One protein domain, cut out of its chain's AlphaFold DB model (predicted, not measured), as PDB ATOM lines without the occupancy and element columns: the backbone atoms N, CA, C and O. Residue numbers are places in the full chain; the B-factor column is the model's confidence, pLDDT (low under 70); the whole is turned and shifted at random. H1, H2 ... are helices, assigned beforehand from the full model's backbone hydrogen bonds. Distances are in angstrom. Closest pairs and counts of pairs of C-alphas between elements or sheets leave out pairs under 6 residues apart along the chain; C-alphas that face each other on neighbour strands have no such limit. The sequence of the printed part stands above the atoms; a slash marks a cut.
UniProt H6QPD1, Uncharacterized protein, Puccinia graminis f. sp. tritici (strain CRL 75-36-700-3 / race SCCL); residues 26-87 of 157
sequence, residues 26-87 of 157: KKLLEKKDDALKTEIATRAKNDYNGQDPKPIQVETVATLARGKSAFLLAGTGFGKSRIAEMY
ATOM      1  N   LYS A  26     465.194 345.663 392.140       67.25
ATOM      2  CA  LYS A  26     465.680 346.296 393.391       67.25
ATOM      3  C   LYS A  26     467.059 345.786 393.827       67.25
ATOM      4  O   LYS A  26     467.953 346.582 394.084       67.25
ATOM      5  N   LYS A  27     467.272 344.467 393.757       68.56
ATOM      6  CA  LYS A  27     468.560 343.815 394.067       68.56
ATOM      7  C   LYS A  27     469.731 344.310 393.212       68.56
ATOM      8  O   LYS A  27     470.877 344.191 393.619       68.56
ATOM      9  N   LEU A  28     469.457 344.797 392.003       70.62
ATOM     10  CA  LEU A  28     470.447 345.348 391.081       70.62
ATOM     11  C   LEU A  28     470.746 346.818 391.424       70.62
ATOM     12  O   LEU A  28     471.888 347.251 391.337       70.62
ATOM     13  N   LEU A  29     469.728 347.559 391.875       71.75
ATOM     14  CA  LEU A  29     469.834 348.957 392.302       71.75
ATOM     15  C   LEU A  29     470.516 349.129 393.662       71.75
ATOM     16  O   LEU A  29     471.106 350.169 393.924       71.75
ATOM     17  N   GLU A  30     470.467 348.126 394.528       81.31
ATOM     18  CA  GLU A  30     471.135 348.169 395.834       81.31
ATOM     19  C   GLU A  30     472.647 347.892 395.738       81.31
ATOM     20  O   GLU A  30     473.393 348.163 396.678       81.31
ATOM     21  N   LYS A  31     473.135 347.390 394.592       83.94
ATOM     22  CA  LYS A  31     474.567 347.151 394.370       83.94
ATOM     23  C   LYS A  31     475.339 348.469 394.258       83.94
ATOM     24  O   LYS A  31     474.832 349.453 393.719       83.94
ATOM     25  N   LYS A  32     476.604 348.463 394.694       89.25
ATOM     26  CA  LYS A  32     477.586 349.505 394.335       89.25
ATOM     27  C   LYS A  32     477.835 349.491 392.823       89.25
ATOM     28  O   LYS A  32     477.627 348.464 392.179       89.25
ATOM     29  N   ASP A  33     478.287 350.613 392.269       88.25
ATOM     30  CA  ASP A  33     478.411 350.785 390.814       88.25
ATOM     31  C   ASP A  33     479.309 349.736 390.147       88.25
ATOM     32  O   ASP A  33     478.914 349.183 389.122       88.25
ATOM     33  N   ASP A  34     480.442 349.373 390.751       92.12
ATOM     34  CA  ASP A  34     481.317 348.333 390.194       92.12
ATOM     35  C   ASP A  34     480.630 346.966 390.176       92.12
ATOM     36  O   ASP A  34     480.596 346.292 389.151       92.12
ATOM     37  N   ALA A  35     479.969 346.594 391.277       93.06
ATOM     38  CA  ALA A  35     479.235 345.335 391.372       93.06
ATOM     39  C   ALA A  35     478.039 345.273 390.403       93.06
ATOM     40  O   ALA A  35     477.707 344.201 389.894       93.06
ATOM     41  N   LEU A  36     477.391 346.411 390.137       93.12
ATOM     42  CA  LEU A  36     476.349 346.540 389.120       93.12
ATOM     43  C   LEU A  36     476.925 346.336 387.710       93.12
ATOM     44  O   LEU A  36     476.378 345.552 386.935       93.12
ATOM     45  N   LYS A  37     478.033 347.010 387.383       95.94
ATOM     46  CA  LYS A  37     478.704 346.892 386.081       95.94
ATOM     47  C   LYS A  37     479.203 345.465 385.835       95.94
ATOM     48  O   LYS A  37     478.966 344.933 384.753       95.94
ATOM     49  N   THR A  38     479.803 344.817 386.834       95.81
ATOM     50  CA  THR A  38     480.226 343.411 386.751       95.81
ATOM     51  C   THR A  38     479.043 342.487 386.491       95.81
ATOM     52  O   THR A  38     479.100 341.681 385.572       95.81
ATOM     53  N   GLU A  39     477.941 342.635 387.231       94.31
ATOM     54  CA  GLU A  39     476.735 341.823 387.025       94.31
ATOM     55  C   GLU A  39     476.177 341.974 385.601       94.31
ATOM     56  O   GLU A  39     475.856 340.980 384.949       94.31
ATOM     57  N   ILE A  40     476.077 343.213 385.105       95.12
ATOM     58  CA  ILE A  40     475.638 343.498 383.733       95.12
ATOM     59  C   ILE A  40     476.578 342.826 382.726       95.12
ATOM     60  O   ILE A  40     476.106 342.191 381.784       95.12
ATOM     61  N   ALA A  41     477.893 342.937 382.931       96.69
ATOM     62  CA  ALA A  41     478.887 342.352 382.042       96.69
ATOM     63  C   ALA A  41     478.815 340.819 382.020       96.69
ATOM     64  O   ALA A  41     478.785 340.226 380.944       96.69
ATOM     65  N   THR A  42     478.705 340.180 383.187       95.75
ATOM     66  CA  THR A  42     478.573 338.723 383.318       95.75
ATOM     67  C   THR A  42     477.315 338.208 382.628       95.75
ATOM     68  O   THR A  42     477.389 337.255 381.854       95.75
ATOM     69  N   ARG A  43     476.161 338.855 382.842       93.25
ATOM     70  CA  ARG A  43     474.915 338.477 382.154       93.25
ATOM     71  C   ARG A  43     475.051 338.612 380.644       93.25
ATOM     72  O   ARG A  43     474.753 337.675 379.913       93.25
ATOM     73  N   ALA A  44     475.576 339.745 380.186       93.19
ATOM     74  CA  ALA A  44     475.780 339.991 378.766       93.19
ATOM     75  C   ALA A  44     476.794 339.030 378.134       93.19
ATOM     76  O   ALA A  44     476.680 338.737 376.951       93.19
ATOM     77  N   LYS A  45     477.784 338.534 378.875       94.88
ATOM     78  CA  LYS A  45     478.701 337.505 378.381       94.88
ATOM     79  C   LYS A  45     477.972 336.179 378.158       94.88
ATOM     80  O   LYS A  45     478.114 335.568 377.102       94.88
ATOM     81  N   ASN A  46     477.148 335.773 379.123       92.19
ATOM     82  CA  ASN A  46     476.378 334.529 379.053       92.19
ATOM     83  C   ASN A  46     475.348 334.554 377.913       92.19
ATOM     84  O   ASN A  46     475.242 333.588 377.162       92.19
ATOM     85  N   ASP A  47     474.651 335.677 377.736       87.56
ATOM     86  CA  ASP A  47     473.610 335.836 376.711       87.56
ATOM     87  C   ASP A  47     474.168 335.892 375.272       87.56
ATOM     88  O   ASP A  47     473.424 335.706 374.306       87.56
ATOM     89  N   TYR A  48     475.471 336.149 375.113       88.44
ATOM     90  CA  TYR A  48     476.145 336.294 373.816       88.44
ATOM     91  C   TYR A  48     477.305 335.306 373.678       88.44
ATOM     92  O   TYR A  48     478.390 335.666 373.226       88.44
ATOM     93  N   ASN A  49     477.073 334.051 374.067       90.12
ATOM     94  CA  ASN A  49     477.968 332.927 373.776       90.12
ATOM     95  C   ASN A  49     479.417 333.152 374.256       90.12
ATOM     96  O   ASN A  49     480.371 332.778 373.578       90.12
ATOM     97  N   GLY A  50     479.594 333.793 375.413       92.81
ATOM     98  CA  GLY A  50     480.915 334.076 375.972       92.81
ATOM     99  C   GLY A  50     481.560 335.370 375.469       92.81
ATOM    100  O   GLY A  50     482.645 335.712 375.934       92.81
ATOM    101  N   GLN A  51     480.920 336.117 374.564       93.81
ATOM    102  CA  GLN A  51     481.463 337.371 374.050       93.81
ATOM    103  C   GLN A  51     481.348 338.490 375.088       93.81
ATOM    104  O   GLN A  51     480.244 338.917 375.444       93.81
ATOM    105  N   ASP A  52     482.483 339.045 375.502       95.88
ATOM    106  CA  ASP A  52     482.499 340.180 376.421       95.88
ATOM    107  C   ASP A  52     481.819 341.422 375.802       95.88
ATOM    108  O   ASP A  52     482.006 341.724 374.615       95.88
ATOM    109  N   PRO A  53     480.972 342.140 376.562       96.69
ATOM    110  CA  PRO A  53     480.427 343.416 376.119       96.69
ATOM    111  C   PRO A  53     481.507 344.502 376.153       96.69
ATOM    112  O   PRO A  53     482.451 344.453 376.941       96.69
ATOM    113  N   LYS A  54     481.338 345.543 375.336       97.25
ATOM    114  CA  LYS A  54     482.243 346.698 375.374       97.25
ATOM    115  C   LYS A  54     482.038 347.479 376.683       97.25
ATOM    116  O   LYS A  54     480.884 347.663 377.080       97.25
ATOM    117  N   PRO A  55     483.093 348.041 377.304       96.69
ATOM    118  CA  PRO A  55     482.963 348.796 378.556       96.69
ATOM    119  C   PRO A  55     481.911 349.916 378.499       96.69
ATOM    120  O   PRO A  55     481.061 350.019 379.379       96.69
ATOM    121  N   ILE A  56     481.884 350.680 377.401       96.94
ATOM    122  CA  ILE A  56     480.907 351.759 377.181       96.94
ATOM    123  C   ILE A  56     479.461 351.232 377.092       96.94
ATOM    124  O   ILE A  56     478.533 351.912 377.530       96.94
ATOM    125  N   GLN A  57     479.233 350.016 376.575       97.50
ATOM    126  CA  GLN A  57     477.892 349.412 376.586       97.50
ATOM    127  C   GLN A  57     477.449 349.125 378.023       97.50
ATOM    128  O   GLN A  57     476.328 349.463 378.395       97.50
ATOM    129  N   VAL A  58     478.339 348.555 378.842       97.44
ATOM    130  CA  VAL A  58     478.069 348.252 380.258       97.44
ATOM    131  C   VAL A  58     477.775 349.529 381.041       97.44
ATOM    132  O   VAL A  58     476.800 349.583 381.788       97.44
ATOM    133  N   GLU A  59     478.570 350.577 380.838       96.75
ATOM    134  CA  GLU A  59     478.369 351.873 381.486       96.75
ATOM    135  C   GLU A  59     477.048 352.536 381.081       96.75
ATOM    136  O   GLU A  59     476.314 353.043 381.937       96.75
ATOM    137  N   THR A  60     476.700 352.470 379.794       97.06
ATOM    138  CA  THR A  60     475.419 352.983 379.293       97.06
ATOM    139  C   THR A  60     474.255 352.252 379.960       97.06
ATOM    140  O   THR A  60     473.343 352.886 380.488       97.06
ATOM    141  N   VAL A  61     474.301 350.917 380.015       95.50
ATOM    142  CA  VAL A  61     473.251 350.106 380.653       95.50
ATOM    143  C   VAL A  61     473.174 350.369 382.153       95.50
ATOM    144  O   VAL A  61     472.073 350.477 382.681       95.50
ATOM    145  N   ALA A  62     474.306 350.523 382.845       95.31
ATOM    146  CA  ALA A  62     474.320 350.868 384.263       95.31
ATOM    147  C   ALA A  62     473.670 352.240 384.513       95.31
ATOM    148  O   ALA A  62     472.860 352.380 385.427       95.31
ATOM    149  N   THR A  63     473.952 353.233 383.664       94.25
ATOM    150  CA  THR A  63     473.339 354.570 383.735       94.25
ATOM    151  C   THR A  63     471.820 354.496 383.565       94.25
ATOM    152  O   THR A  63     471.080 355.022 384.400       94.25
ATOM    153  N   LEU A  64     471.349 353.762 382.551       93.12
ATOM    154  CA  LEU A  64     469.921 353.524 382.322       93.12
ATOM    155  C   LEU A  64     469.280 352.744 383.477       93.12
ATOM    156  O   LEU A  64     468.176 353.068 383.917       93.12
ATOM    157  N   ALA A  65     469.978 351.743 384.019       91.44
ATOM    158  CA  ALA A  65     469.510 350.964 385.160       91.44
ATOM    159  C   ALA A  65     469.335 351.844 386.409       91.44
ATOM    160  O   ALA A  65     468.411 351.645 387.186       91.44
ATOM    161  N   ARG A  66     470.151 352.890 386.575       88.38
ATOM    162  CA  ARG A  66     469.987 353.894 387.641       88.38
ATOM    163  C   ARG A  66     468.827 354.870 387.408       88.38
ATOM    164  O   ARG A  66     468.638 355.775 388.217       88.38
ATOM    165  N   GLY A  67     468.065 354.715 386.325       87.38
ATOM    166  CA  GLY A  67     466.982 355.626 385.956       87.38
ATOM    167  C   GLY A  67     467.478 356.976 385.436       87.38
ATOM    168  O   GLY A  67     466.732 357.950 385.479       87.38
ATOM    169  N   LYS A  68     468.736 357.052 384.980       89.50
ATOM    170  CA  LYS A  68     469.311 358.251 384.360       89.50
ATOM    171  C   LYS A  68     469.226 358.145 382.838       89.50
ATOM    172  O   LYS A  68     469.348 357.058 382.278       89.50
ATOM    173  N   SER A  69     469.075 359.283 382.171       91.25
ATOM    174  CA  SER A  69     469.223 359.378 380.717       91.25
ATOM    175  C   SER A  69     470.700 359.299 380.320       91.25
ATOM    176  O   SER A  69     471.565 359.781 381.052       91.25
ATOM    177  N   ALA A  70     470.986 358.719 379.155       92.56
ATOM    178  CA  ALA A  70     472.334 358.612 378.605       92.56
ATOM    179  C   ALA A  70     472.333 358.984 377.117       92.56
ATOM    180  O   ALA A  70     471.437 358.577 376.378       92.56
ATOM    181  N   PHE A  71     473.360 359.716 376.683       94.06
ATOM    182  CA  PHE A  71     473.662 359.943 375.271       94.06
ATOM    183  C   PHE A  71     474.942 359.192 374.924       94.06
ATOM    184  O   PHE A  71     475.947 359.319 375.619       94.06
ATOM    185  N   LEU A  72     474.895 358.404 373.854       92.75
ATOM    186  CA  LEU A  72     476.024 357.614 373.385       92.75
ATOM    187  C   LEU A  72     476.378 358.022 371.957       92.75
ATOM    188  O   LEU A  72     475.582 357.825 371.038       92.75
ATOM    189  N   LEU A  73     477.599 358.514 371.763       93.94
ATOM    190  CA  LEU A  73     478.173 358.704 370.438       93.94
ATOM    191  C   LEU A  73     478.867 357.409 370.003       93.94
ATOM    192  O   LEU A  73     479.884 357.017 370.572       93.94
ATOM    193  N   ALA A  74     478.304 356.722 369.009       92.06
ATOM    194  CA  ALA A  74     478.833 355.449 368.533       92.06
ATOM    195  C   ALA A  74     478.558 355.215 367.043       92.06
ATOM    196  O   ALA A  74     477.416 355.309 366.576       92.06
ATOM    197  N   GLY A  75     479.604 354.812 366.317       91.56
ATOM    198  CA  GLY A  75     479.536 354.490 364.893       91.56
ATOM    199  C   GLY A  75     478.693 353.251 364.558       91.56
ATOM    200  O   GLY A  75     478.157 352.543 365.426       91.56
ATOM    201  N   THR A  76     478.551 352.987 363.262       86.94
ATOM    202  CA  THR A  76     477.983 351.734 362.739       86.94
ATOM    203  C   THR A  76     478.841 350.543 363.180       86.94
ATOM    204  O   THR A  76     480.036 350.685 363.413       86.94
ATOM    205  N   GLY A  77     478.226 349.377 363.403       87.69
ATOM    206  CA  GLY A  77     478.938 348.183 363.883       87.69
ATOM    207  C   GLY A  77     479.347 348.211 365.364       87.69
ATOM    208  O   GLY A  77     479.856 347.223 365.883       87.69
ATOM    209  N   PHE A  78     479.081 349.296 366.103       91.44
ATOM    210  CA  PHE A  78     479.411 349.354 367.533       91.44
ATOM    211  C   PHE A  78     478.645 348.322 368.385       91.44
ATOM    212  O   PHE A  78     479.124 347.946 369.453       91.44
ATOM    213  N   GLY A  79     477.481 347.864 367.910       90.12
ATOM    214  CA  GLY A  79     476.572 346.993 368.659       90.12
ATOM    215  C   GLY A  79     475.570 347.780 369.508       90.12
ATOM    216  O   GLY A  79     475.339 347.444 370.664       90.12
ATOM    217  N   LYS A  80     474.984 348.856 368.964       89.69
ATOM    218  CA  LYS A  80     473.999 349.685 369.686       89.69
ATOM    219  C   LYS A  80     472.761 348.883 370.117       89.69
ATOM    220  O   LYS A  80     472.313 349.047 371.244       89.69
ATOM    221  N   SER A  81     472.278 347.963 369.278       87.81
ATOM    222  CA  SER A  81     471.144 347.075 369.593       87.81
ATOM    223  C   SER A  81     471.360 346.276 370.886       87.81
ATOM    224  O   SER A  81     470.464 346.205 371.727       87.81
ATOM    225  N   ARG A  82     472.593 345.791 371.111       91.12
ATOM    226  CA  ARG A  82     472.979 345.033 372.314       91.12
ATOM    227  C   ARG A  82     472.774 345.828 373.611       91.12
ATOM    228  O   ARG A  82     472.496 345.229 374.639       91.12
ATOM    229  N   ILE A  83     472.833 347.164 373.584       93.31
ATOM    230  CA  ILE A  83     472.579 348.006 374.770       93.31
ATOM    231  C   ILE A  83     471.118 347.898 375.210       93.31
ATOM    232  O   ILE A  83     470.848 347.705 376.394       93.31
ATOM    233  N   ALA A  84     470.177 347.998 374.268       90.38
ATOM    234  CA  ALA A  84     468.750 347.884 374.564       90.38
ATOM    235  C   ALA A  84     468.402 346.480 375.083       90.38
ATOM    236  O   ALA A  84     467.647 346.340 376.042       90.38
ATOM    237  N   GLU A  85     469.013 345.452 374.493       90.75
ATOM    238  CA  GLU A  85     468.864 344.048 374.892       90.75
ATOM    239  C   GLU A  85     469.416 343.796 376.307       90.75
ATOM    240  O   GLU A  85     468.725 343.236 377.158       90.75
ATOM    241  N   MET A  86     470.622 344.289 376.606       93.00
ATOM    242  CA  MET A  86     471.216 344.222 377.945       93.00
ATOM    243  C   MET A  86     470.367 344.966 378.982       93.00
ATOM    244  O   MET A  86     470.133 344.442 380.071       93.00
ATOM    245  N   TYR A  87     469.878 346.167 378.655       92.69
ATOM    246  CA  TYR A  87     469.006 346.933 379.544       92.69
ATOM    247  C   TYR A  87     467.692 346.201 379.818       92.69
ATOM    248  O   TYR A  87     467.296 346.086 380.979       92.69
TER     249      TYR A  87
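What this domain is: This is residues 26 to 87 of the 157 residues of an uncharacterized protein of Puccinia graminis f. sp. tritici (strain CRL 75-36-700-3 / race SCCL) (UniProt H6QPD1). Three helices are packed at wide angles in a loose triangle: H3 is crossed nearly at right angles by the longest helix, H2, and H4 packs slantwise on H3, with its last residues coming near H2. A long loop, residues 66 to 79, arches from the end of H3 round to the beginning of H4, and H1, a short helix of four residues, is near H2. The 62 printed residues have four named helices, in the order H1, H2, H3, H4, and no named strand; the class is all helix, with 38 residues in the helices. The whole is compact, with a radius of gyration of the C-alphas of 11.3 A and spans of 34 by 27 by 16 A.

Where its parts are: H2, residues 33 to 47, measures 21.1 A from first to last C-alpha; C-alpha 33 is at (478.411, 350.785, 390.814). Before it comes H1, residues 26 to 29, with C-alpha 26 at (465.680, 346.296, 393.391). H3, residues 55 to 65, is 15.1 A long. H4, residues 80 to 87, is 11.4 A long and ends with C-alpha 87 at (469.006, 346.933, 379.544).

How they stand to each other: H2 touches H3, and their closest C-alphas, those of Lys 37 and Val 58, are 6.0 A apart. Their lines stand at 71 degrees, only just about perpendicular. H3 also touches H4, where the closest C-alphas, those of Val 61 and Tyr 87, are 5.4 A apart. These two run the same way at a steep tilt of 47 degrees. H2 and H4 are close but not clearly touching, with the closest C-alphas, Ala 44 and Met 86, 6.3 A apart. They run opposite ways at a steep tilt of 69 degrees, only just short of about perpendicular. H1 is close to H2 but not clearly touching it, with the C-alphas of Leu 28 and Leu 36 the closest at 6.3 A. H1 and H3 are also close but not clearly touching, with the C-alphas of Leu 29 and Ala 65 the closest at 7.4 A. H1 and H4 are apart. In H2 and H3 every O i to N i+4 pair is within hydrogen-bond range; in H4 it is 3 of 4, and H1 is too short for such a pair.

The domain as a whole: The two C-alphas farthest apart, those of Glu 30 and Thr 76, are 34.0 A from each other. The printed part has no cut. The link from H1 to H2 is tight, that from H2 to H3 short, and that from H3 to H4 long, with 14 residues; the C-alphas of these 14 residues lie 11 to 18 A from the mean of all C-alphas. The mean pLDDT of the printed part is 91.0, and residues 26 to 27 of this model are under 70.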